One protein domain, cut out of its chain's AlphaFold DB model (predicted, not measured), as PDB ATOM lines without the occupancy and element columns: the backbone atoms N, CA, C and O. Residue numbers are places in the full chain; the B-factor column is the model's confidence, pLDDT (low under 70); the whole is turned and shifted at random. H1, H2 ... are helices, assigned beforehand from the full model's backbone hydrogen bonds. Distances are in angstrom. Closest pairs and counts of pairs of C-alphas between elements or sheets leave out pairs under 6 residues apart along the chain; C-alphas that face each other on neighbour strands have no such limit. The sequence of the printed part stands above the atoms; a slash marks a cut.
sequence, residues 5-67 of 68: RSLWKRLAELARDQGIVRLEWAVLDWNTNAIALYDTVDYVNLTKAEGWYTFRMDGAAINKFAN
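Overview. This is residues 5 to 67 of the 68 residues of the protein "N-acetyltransferase domain-containing protein" of Caenorhabditis japonica (UniProt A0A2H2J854). Four separate helices are strung along an open, loosely wound chain: H1, the longest, and H2 sit near each other at one end, H3 lies farther along, and a drawn-out stretch leads to H4 at the far end. The 63 printed residues, 31 of them in named helices, are all helix in class, in the order H1, H2, H3, H4, with no named strand. The whole is only just loose, close to extended, with a radius of gyration of the C-alphas of 15.9 A and spans of 45 by 30 by 21 A.

Arrangement. H1, residues 5 to 17, and H2, residues 32 to 38, are close but not clearly touching; their closest C-alphas, of Arg 5 and Leu 37, are 7.3 A apart. They run the same way at a shallow tilt of 34.7 degrees, only just short of steep. H3, residues 46 to 49, and H4, residues 59 to 65, are apart from each other and from H1 and H2. Every O i to N i+4 pair is within hydrogen-bond range in H1, H2 and H4; H3 is too short for one.

Along the chain. H1 spans 18.3 A from C-alpha 5 at (96.016, -3.603, 39.202), H2 9.8 A, H3 5.1 A, and H4 10.0 A to C-alpha 65 at (91.131, 2.078, -0.878).

Size, cuts and confidence. The C-alphas farthest apart, of Thr 40 and Asn 67, are 46.6 A apart. The printed part has no cut; the link from H1 to H2 is long, 14 residues. No printed residue is under pLDDT 70.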
ATOM      1  N   ARG A   5      95.682  -2.203  38.889       86.75
ATOM      2  CA  ARG A   5      96.016  -3.603  39.202       86.75
ATOM      3  C   ARG A   5      94.767  -4.460  39.422       86.75
ATOM      4  O   ARG A   5      94.730  -5.607  38.989       86.75
ATOM      5  N   SER A   6      93.743  -3.906  40.073       90.75
ATOM      6  CA  SER A   6      92.466  -4.597  40.292       90.75
ATOM      7  C   SER A   6      91.730  -4.843  38.976       90.75
ATOM      8  O   SER A   6      91.182  -5.924  38.786       90.75
ATOM      9  N   LEU A   7      91.774  -3.880  38.051       91.25
ATOM     10  CA  LEU A   7      91.239  -4.025  36.701       91.25
ATOM     11  C   LEU A   7      91.944  -5.160  35.947       91.25
ATOM     12  O   LEU A   7      91.272  -6.065  35.463       91.25
ATOM     13  N   TRP A   8      93.280  -5.158  35.900       91.50
ATOM     14  CA  TRP A   8      94.044  -6.211  35.218       91.50
ATOM     15  C   TRP A   8      93.832  -7.593  35.835       91.50
ATOM     16  O   TRP A   8      93.651  -8.564  35.106       91.50
ATOM     17  N   LYS A   9      93.761  -7.683  37.168       91.94
ATOM     18  CA  LYS A   9      93.407  -8.932  37.852       91.94
ATOM     19  C   LYS A   9      92.020  -9.421  37.429       91.94
ATOM     20  O   LYS A   9      91.868 -10.590  37.091       91.94
ATOM     21  N   ARG A  10      91.022  -8.532  37.408       94.94
ATOM     22  CA  ARG A  10      89.655  -8.884  37.008       94.94
ATOM     23  C   ARG A  10      89.567  -9.308  35.539       94.94
ATOM     24  O   ARG A  10      88.827 -10.234  35.222       94.94
ATOM     25  N   LEU A  11      90.324  -8.658  34.656       93.94
ATOM     26  CA  LEU A  11      90.437  -9.044  33.248       93.94
ATOM     27  C   LEU A  11      91.058 -10.437  33.090       93.94
ATOM     28  O   LEU A  11      90.541 -11.239  32.321       93.94
ATOM     29  N   ALA A  12      92.116 -10.746  33.842       93.69
ATOM     30  CA  ALA A  12      92.746 -12.065  33.816       93.69
ATOM     31  C   ALA A  12      91.818 -13.174  34.352       93.69
ATOM     32  O   ALA A  12      91.762 -14.256  33.773       93.69
ATOM     33  N   GLU A  13      91.056 -12.899  35.419       96.00
ATOM     34  CA  GLU A  13      90.010 -13.805  35.923       96.00
ATOM     35  C   GLU A  13      88.964 -14.098  34.839       96.00
ATOM     36  O   GLU A  13      88.690 -15.259  34.550       96.00
ATOM     37  N   LEU A  14      88.442 -13.050  34.191       97.44
ATOM     38  CA  LEU A  14      87.467 -13.184  33.110       97.44
ATOM     39  C   LEU A  14      88.026 -13.987  31.930       97.44
ATOM     40  O   LEU A  14      87.341 -14.859  31.404       97.44
ATOM     41  N   ALA A  15      89.266 -13.698  31.530       96.94
ATOM     42  CA  ALA A  15      89.923 -14.381  30.426       96.94
ATOM     43  C   ALA A  15      90.055 -15.883  30.701       96.94
ATOM     44  O   ALA A  15      89.648 -16.699  29.876       96.94
ATOM     45  N   ARG A  16      90.531 -16.248  31.899       96.94
ATOM     46  CA  ARG A  16      90.617 -17.644  32.337       96.94
ATOM     47  C   ARG A  16      89.248 -18.326  32.319       96.94
ATOM     48  O   ARG A  16      89.128 -19.416  31.767       96.94
ATOM     49  N   ASP A  17      88.231 -17.695  32.902       98.44
ATOM     50  CA  ASP A  17      86.901 -18.296  33.059       98.44
ATOM     51  C   ASP A  17      86.180 -18.488  31.708       98.44
ATOM     52  O   ASP A  17      85.330 -19.368  31.582       98.44
ATOM     53  N   GLN A  18      86.538 -17.706  30.682       98.19
ATOM     54  CA  GLN A  18      85.991 -17.808  29.322       98.19
ATOM     55  C   GLN A  18      86.874 -18.601  28.344       98.19
ATOM     56  O   GLN A  18      86.541 -18.698  27.165       98.19
ATOM     57  N   GLY A  19      88.006 -19.154  28.794       97.50
ATOM     58  CA  GLY A  19      88.951 -19.846  27.910       97.50
ATOM     59  C   GLY A  19      89.666 -18.919  26.916       97.50
ATOM     60  O   GLY A  19      90.148 -19.374  25.880       97.50
ATOM     61  N   ILE A  20      89.745 -17.620  27.212       97.69
ATOM     62  CA  ILE A  20      90.525 -16.654  26.436       97.69
ATOM     63  C   ILE A  20      92.002 -16.879  26.755       97.69
ATOM     64  O   ILE A  20      92.454 -16.687  27.881       97.69
ATOM     65  N   VAL A  21      92.765 -17.267  25.738       94.69
ATOM     66  CA  VAL A  21      94.171 -17.675  25.892       94.69
ATOM     67  C   VAL A  21      95.170 -16.521  25.806       94.69
ATOM     68  O   VAL A  21      96.349 -16.716  26.080       94.69
ATOM     69  N   ARG A  22      94.731 -15.326  25.394       93.31
ATOM     70  CA  ARG A  22      95.629 -14.194  25.144       93.31
ATOM     71  C   ARG A  22      94.926 -12.852  25.327       93.31
ATOM     72  O   ARG A  22      93.813 -12.662  24.844       93.31
ATOM     73  N   LEU A  23      95.620 -11.919  25.973       93.06
ATOM     74  CA  LEU A  23      95.274 -10.501  26.029       93.06
ATOM     75  C   LEU A  23      96.368  -9.712  25.304       93.06
ATOM     76  O   LEU A  23      97.544  -9.898  25.596       93.06
ATOM     77  N   GLU A  24      95.983  -8.832  24.384       92.56
ATOM     78  CA  GLU A  24      96.896  -7.926  23.678       92.56
ATOM     79  C   GLU A  24      96.429  -6.484  23.863       92.56
ATOM     80  O   GLU A  24      95.229  -6.202  23.876       92.56
ATOM     81  N   TRP A  25      97.374  -5.561  24.028       92.56
ATOM     82  CA  TRP A  25      97.086  -4.139  24.177       92.56
ATOM     83  C   TRP A  25      98.240  -3.293  23.640       92.56
ATOM     84  O   TRP A  25      99.386  -3.732  23.586       92.56
ATOM     85  N   ALA A  26      97.931  -2.052  23.266       92.62
ATOM     86  CA  ALA A  26      98.929  -1.046  22.928       92.62
ATOM     87  C   ALA A  26      99.137  -0.102  24.118       92.62
ATOM     88  O   ALA A  26      98.179   0.301  24.780       92.62
ATOM     89  N   VAL A  27     100.387   0.279  24.367       92.62
ATOM     90  CA  VAL A  27     100.763   1.297  25.353       92.62
ATOM     91  C   VAL A  27     101.692   2.306  24.687       92.62
ATOM     92  O   VAL A  27     102.513   1.939  23.851       92.62
ATOM     93  N   LEU A  28     101.535   3.584  25.030       93.56
ATOM     94  CA  LEU A  28     102.442   4.632  24.568       93.56
ATOM     95  C   LEU A  28     103.799   4.476  25.260       93.56
ATOM     96  O   LEU A  28     103.854   4.201  26.459       93.56
ATOM     97  N   ASP A  29     104.878   4.665  24.507       89.94
ATOM     98  CA  ASP A  29     106.260   4.467  24.961       89.94
ATOM     99  C   ASP A  29     106.627   5.289  26.205       89.94
ATOM    100  O   ASP A  29     107.357   4.821  27.078       89.94
ATOM    101  N   TRP A  30     106.063   6.487  26.324       93.31
ATOM    102  CA  TRP A  30     106.292   7.400  27.435       93.31
ATOM    103  C   TRP A  30     105.507   7.046  28.702       93.31
ATOM    104  O   TRP A  30     105.760   7.636  29.754       93.31
ATOM    105  N   ASN A  31     104.557   6.102  28.660       92.50
ATOM    106  CA  ASN A  31     103.733   5.756  29.821       92.50
ATOM    107  C   ASN A  31     104.455   4.780  30.765       92.50
ATOM    108  O   ASN A  31     104.028   3.643  30.984       92.50
ATOM    109  N   THR A  32     105.557   5.248  31.345       88.94
ATOM    110  CA  THR A  32     106.429   4.475  32.240       88.94
ATOM    111  C   THR A  32     105.682   3.900  33.442       88.94
ATOM    112  O   THR A  32     105.953   2.774  33.841       88.94
ATOM    113  N   ASN A  33     104.688   4.616  33.978       88.44
ATOM    114  CA  ASN A  33     103.871   4.144  35.098       88.44
ATOM    115  C   ASN A  33     102.992   2.936  34.727       88.44
ATOM    116  O   ASN A  33     102.850   2.016  35.532       88.44
ATOM    117  N   ALA A  34     102.392   2.927  33.532       87.69
ATOM    118  CA  ALA A  34     101.629   1.774  33.058       87.69
ATOM    119  C   ALA A  34     102.553   0.598  32.723       87.69
ATOM    120  O   ALA A  34     102.248  -0.533  33.089       87.69
ATOM    121  N   ILE A  35     103.702   0.872  32.098       88.25
ATOM    122  CA  ILE A  35     104.713  -0.148  31.790       88.25
ATOM    123  C   ILE A  35     105.216  -0.819  33.075       88.25
ATOM    124  O   ILE A  35     105.201  -2.042  33.166       88.25
ATOM    125  N   ALA A  36     105.529  -0.038  34.112       86.56
ATOM    126  CA  ALA A  36     105.952  -0.556  35.413       86.56
ATOM    127  C   ALA A  36     104.874  -1.409  36.111       86.56
ATOM    128  O   ALA A  36     105.194  -2.282  36.914       86.56
ATOM    129  N   LEU A  37     103.585  -1.179  35.829       84.12
ATOM    130  CA  LEU A  37     102.521  -2.075  36.289       84.12
ATOM    131  C   LEU A  37     102.584  -3.422  35.560       84.12
ATOM    132  O   LEU A  37     102.379  -4.455  36.201       84.12
ATOM    133  N   TYR A  38     102.862  -3.421  34.256       83.06
ATOM    134  CA  TYR A  38     103.023  -4.653  33.484       83.06
ATOM    135  C   TYR A  38     104.240  -5.449  33.945       83.06
ATOM    136  O   TYR A  38     104.127  -6.658  34.025       83.06
ATOM    137  N   ASP A  39     105.320  -4.809  34.401       75.19
ATOM    138  CA  ASP A  39     106.471  -5.500  35.021       75.19
ATOM    139  C   ASP A  39     106.103  -6.330  36.265       75.19
ATOM    140  O   ASP A  39     106.885  -7.164  36.715       75.19
ATOM    141  N   THR A  40     104.903  -6.139  36.829       78.62
ATOM    142  CA  THR A  40     104.381  -6.971  37.927       78.62
ATOM    143  C   THR A  40     103.611  -8.216  37.466       78.62
ATOM    144  O   THR A  40     103.091  -8.949  38.313       78.62
ATOM    145  N   VAL A  41     103.505  -8.448  36.153       79.56
ATOM    146  CA  VAL A  41     102.875  -9.610  35.510       79.56
ATOM    147  C   VAL A  41     103.768 -10.134  34.377       79.56
ATOM    148  O   VAL A  41     104.612  -9.409  33.866       79.56
ATOM    149  N   ASP A  42     103.582 -11.383  33.952       85.44
ATOM    150  CA  ASP A  42     104.292 -11.891  32.773       85.44
ATOM    151  C   ASP A  42     103.679 -11.288  31.498       85.44
ATOM    152  O   ASP A  42     102.512 -11.529  31.180       85.44
ATOM    153  N   TYR A  43     104.462 -10.490  30.768       89.44
ATOM    154  CA  TYR A  43     104.090  -9.915  29.474       89.44
ATOM    155  C   TYR A  43     105.276  -9.932  28.504       89.44
ATOM    156  O   TYR A  43     106.435 -10.006  28.909       89.44
ATOM    157  N   VAL A  44     104.986  -9.817  27.207       90.44
ATOM    158  CA  VAL A  44     106.001  -9.650  26.162       90.44
ATOM    159  C   VAL A  44     105.790  -8.302  25.485       90.44
ATOM    160  O   VAL A  44     104.707  -8.006  24.982       90.44
ATOM    161  N   ASN A  45     106.832  -7.470  25.447       91.00
ATOM    162  CA  ASN A  45     106.835  -6.266  24.622       91.00
ATOM    163  C   ASN A  45     107.139  -6.657  23.168       91.00
ATOM    164  O   ASN A  45     108.304  -6.742  22.786       91.00
ATOM    165  N   LEU A  46     106.098  -6.886  22.363       93.38
ATOM    166  CA  LEU A  46     106.222  -7.355  20.975       93.38
ATOM    167  C   LEU A  46     107.029  -6.403  20.077       93.38
ATOM    168  O   LEU A  46     107.779  -6.856  19.214       93.38
ATOM    169  N   THR A  47     106.945  -5.088  20.306       91.38
ATOM    170  CA  THR A  47     107.743  -4.101  19.560       91.38
ATOM    171  C   THR A  47     109.239  -4.276  19.825       91.38
ATOM    172  O   THR A  47     110.032  -4.204  18.893       91.38
ATOM    173  N   LYS A  48     109.642  -4.543  21.077       89.31
ATOM    174  CA  LYS A  48     111.057  -4.744  21.441       89.31
ATOM    175  C   LYS A  48     111.560  -6.165  21.178       89.31
ATOM    176  O   LYS A  48     112.713  -6.322  20.799       89.31
ATOM    177  N   ALA A  49     110.733  -7.176  21.430       92.62
ATOM    178  CA  ALA A  49     111.131  -8.581  21.359       92.62
ATOM    179  C   ALA A  49     111.145  -9.118  19.924       92.62
ATOM    180  O   ALA A  49     112.019  -9.900  19.566       92.62
ATOM    181  N   GLU A  50     110.186  -8.689  19.105       93.25
ATOM    182  CA  GLU A  50     109.915  -9.292  17.797       93.25
ATOM    183  C   GLU A  50     109.860  -8.257  16.657       93.25
ATOM    184  O   GLU A  50     109.763  -8.627  15.491       93.25
ATOM    185  N   GLY A  51     109.947  -6.955  16.962       91.44
ATOM    186  CA  GLY A  51     109.964  -5.898  15.947       91.44
ATOM    187  C   GLY A  51     108.605  -5.631  15.296       91.44
ATOM    188  O   GLY A  51     108.553  -5.175  14.155       91.44
ATOM    189  N   TRP A  52     107.498  -5.910  15.992       93.25
ATOM    190  CA  TRP A  52     106.159  -5.650  15.456       93.25
ATOM    191  C   TRP A  52     105.893  -4.154  15.284       93.25
ATOM    192  O   TRP A  52     106.092  -3.355  16.206       93.25
ATOM    193  N   TYR A  53     105.343  -3.809  14.121       91.25
ATOM    194  CA  TYR A  53     104.844  -2.478  13.799       91.25
ATOM    195  C   TYR A  53     103.316  -2.478  13.788       91.25
ATOM    196  O   TYR A  53     102.684  -3.318  13.148       91.25
ATOM    197  N   THR A  54     102.716  -1.496  14.456       92.56
ATOM    198  CA  THR A  54     101.263  -1.300  14.446       92.56
ATOM    199  C   THR A  54     100.873  -0.377  13.296       92.56
ATOM    200  O   THR A  54     101.295   0.777  13.255       92.56
ATOM    201  N   PHE A  55     100.017  -0.858  12.396       94.44
ATOM    202  CA  PHE A  55      99.432  -0.072  11.305       94.44
ATOM    203  C   PHE A  55      97.931   0.141  11.537       94.44
ATOM    204  O   PHE A  55      97.268  -0.658  12.199       94.44
ATOM    205  N   ARG A  56      97.375   1.225  10.986       96.38
ATOM    206  CA  ARG A  56      95.939   1.527  11.033       96.38
ATOM    207  C   ARG A  56      95.506   2.208   9.741       96.38
ATOM    208  O   ARG A  56      96.179   3.128   9.289       96.38
ATOM    209  N   MET A  57      94.352   1.807   9.214       97.75
ATOM    210  CA  MET A  57      93.578   2.621   8.276       97.75
ATOM    211  C   MET A  57      92.414   3.257   9.032       97.75
ATOM    212  O   MET A  57      91.686   2.569   9.750       97.75
ATOM    213  N   ASP A  58      92.267   4.572   8.915       97.75
ATOM    214  CA  ASP A  58      91.065   5.258   9.379       97.75
ATOM    215  C   ASP A  58      89.932   5.146   8.344       97.75
ATOM    216  O   ASP A  58      90.110   4.602   7.253       97.75
ATOM    217  N   GLY A  59      88.745   5.653   8.685       97.88
ATOM    218  CA  GLY A  59      87.574   5.540   7.814       97.88
ATOM    219  C   GLY A  59      87.763   6.180   6.435       97.88
ATOM    220  O   GLY A  59      87.266   5.651   5.444       97.88
ATOM    221  N   ALA A  60      88.507   7.288   6.344       98.00
ATOM    222  CA  ALA A  60      88.769   7.945   5.068       98.00
ATOM    223  C   ALA A  60      89.721   7.109   4.201       98.00
ATOM    224  O   ALA A  60      89.455   6.914   3.013       98.00
ATOM    225  N   ALA A  61      90.785   6.567   4.800       98.19
ATOM    226  CA  ALA A  61      91.721   5.671   4.129       98.19
ATOM    227  C   ALA A  61      91.034   4.384   3.640       98.19
ATOM    228  O   ALA A  61      91.252   3.984   2.498       98.19
ATOM    229  N   ILE A  62      90.154   3.787   4.457       98.38
ATOM    230  CA  ILE A  62      89.357   2.606   4.079       98.38
ATOM    231  C   ILE A  62      88.470   2.923   2.873       98.38
ATOM    232  O   ILE A  62      88.518   2.208   1.875       98.38
ATOM    233  N   ASN A  63      87.686   4.006   2.942       98.56
ATOM    234  CA  ASN A  63      86.767   4.377   1.863       98.56
ATOM    235  C   ASN A  63      87.504   4.676   0.558       98.56
ATOM    236  O   ASN A  63      87.007   4.341  -0.512       98.56
ATOM    237  N   LYS A  64      88.682   5.301   0.626       98.19
ATOM    238  CA  LYS A  64      89.502   5.545  -0.558       98.19
ATOM    239  C   LYS A  64      89.977   4.230  -1.182       98.19
ATOM    240  O   LYS A  64      89.777   4.042  -2.372       98.19
ATOM    241  N   PHE A  65      90.561   3.334  -0.384       97.88
ATOM    242  CA  PHE A  65      91.131   2.078  -0.878       97.88
ATOM    243  C   PHE A  65      90.070   1.106  -1.411       97.88
ATOM    244  O   PHE A  65      90.290   0.445  -2.414       97.88
ATOM    245  N   ALA A  66      88.892   1.045  -0.784       97.88
ATOM    246  CA  ALA A  66      87.795   0.191  -1.248       97.88
ATOM    247  C   ALA A  66      87.203   0.611  -2.611       97.88
ATOM    248  O   ALA A  66      86.463  -0.169  -3.203       97.88
ATOM    249  N   ASN A  67      87.490   1.835  -3.074       96.69
ATOM    250  CA  ASN A  67      87.040   2.379  -4.358       96.69
ATOM    251  C   ASN A  67      88.179   2.502  -5.399       96.69
ATOM    252  O   ASN A  67      87.969   3.160  -6.421       96.69
TER     253      ASN A  67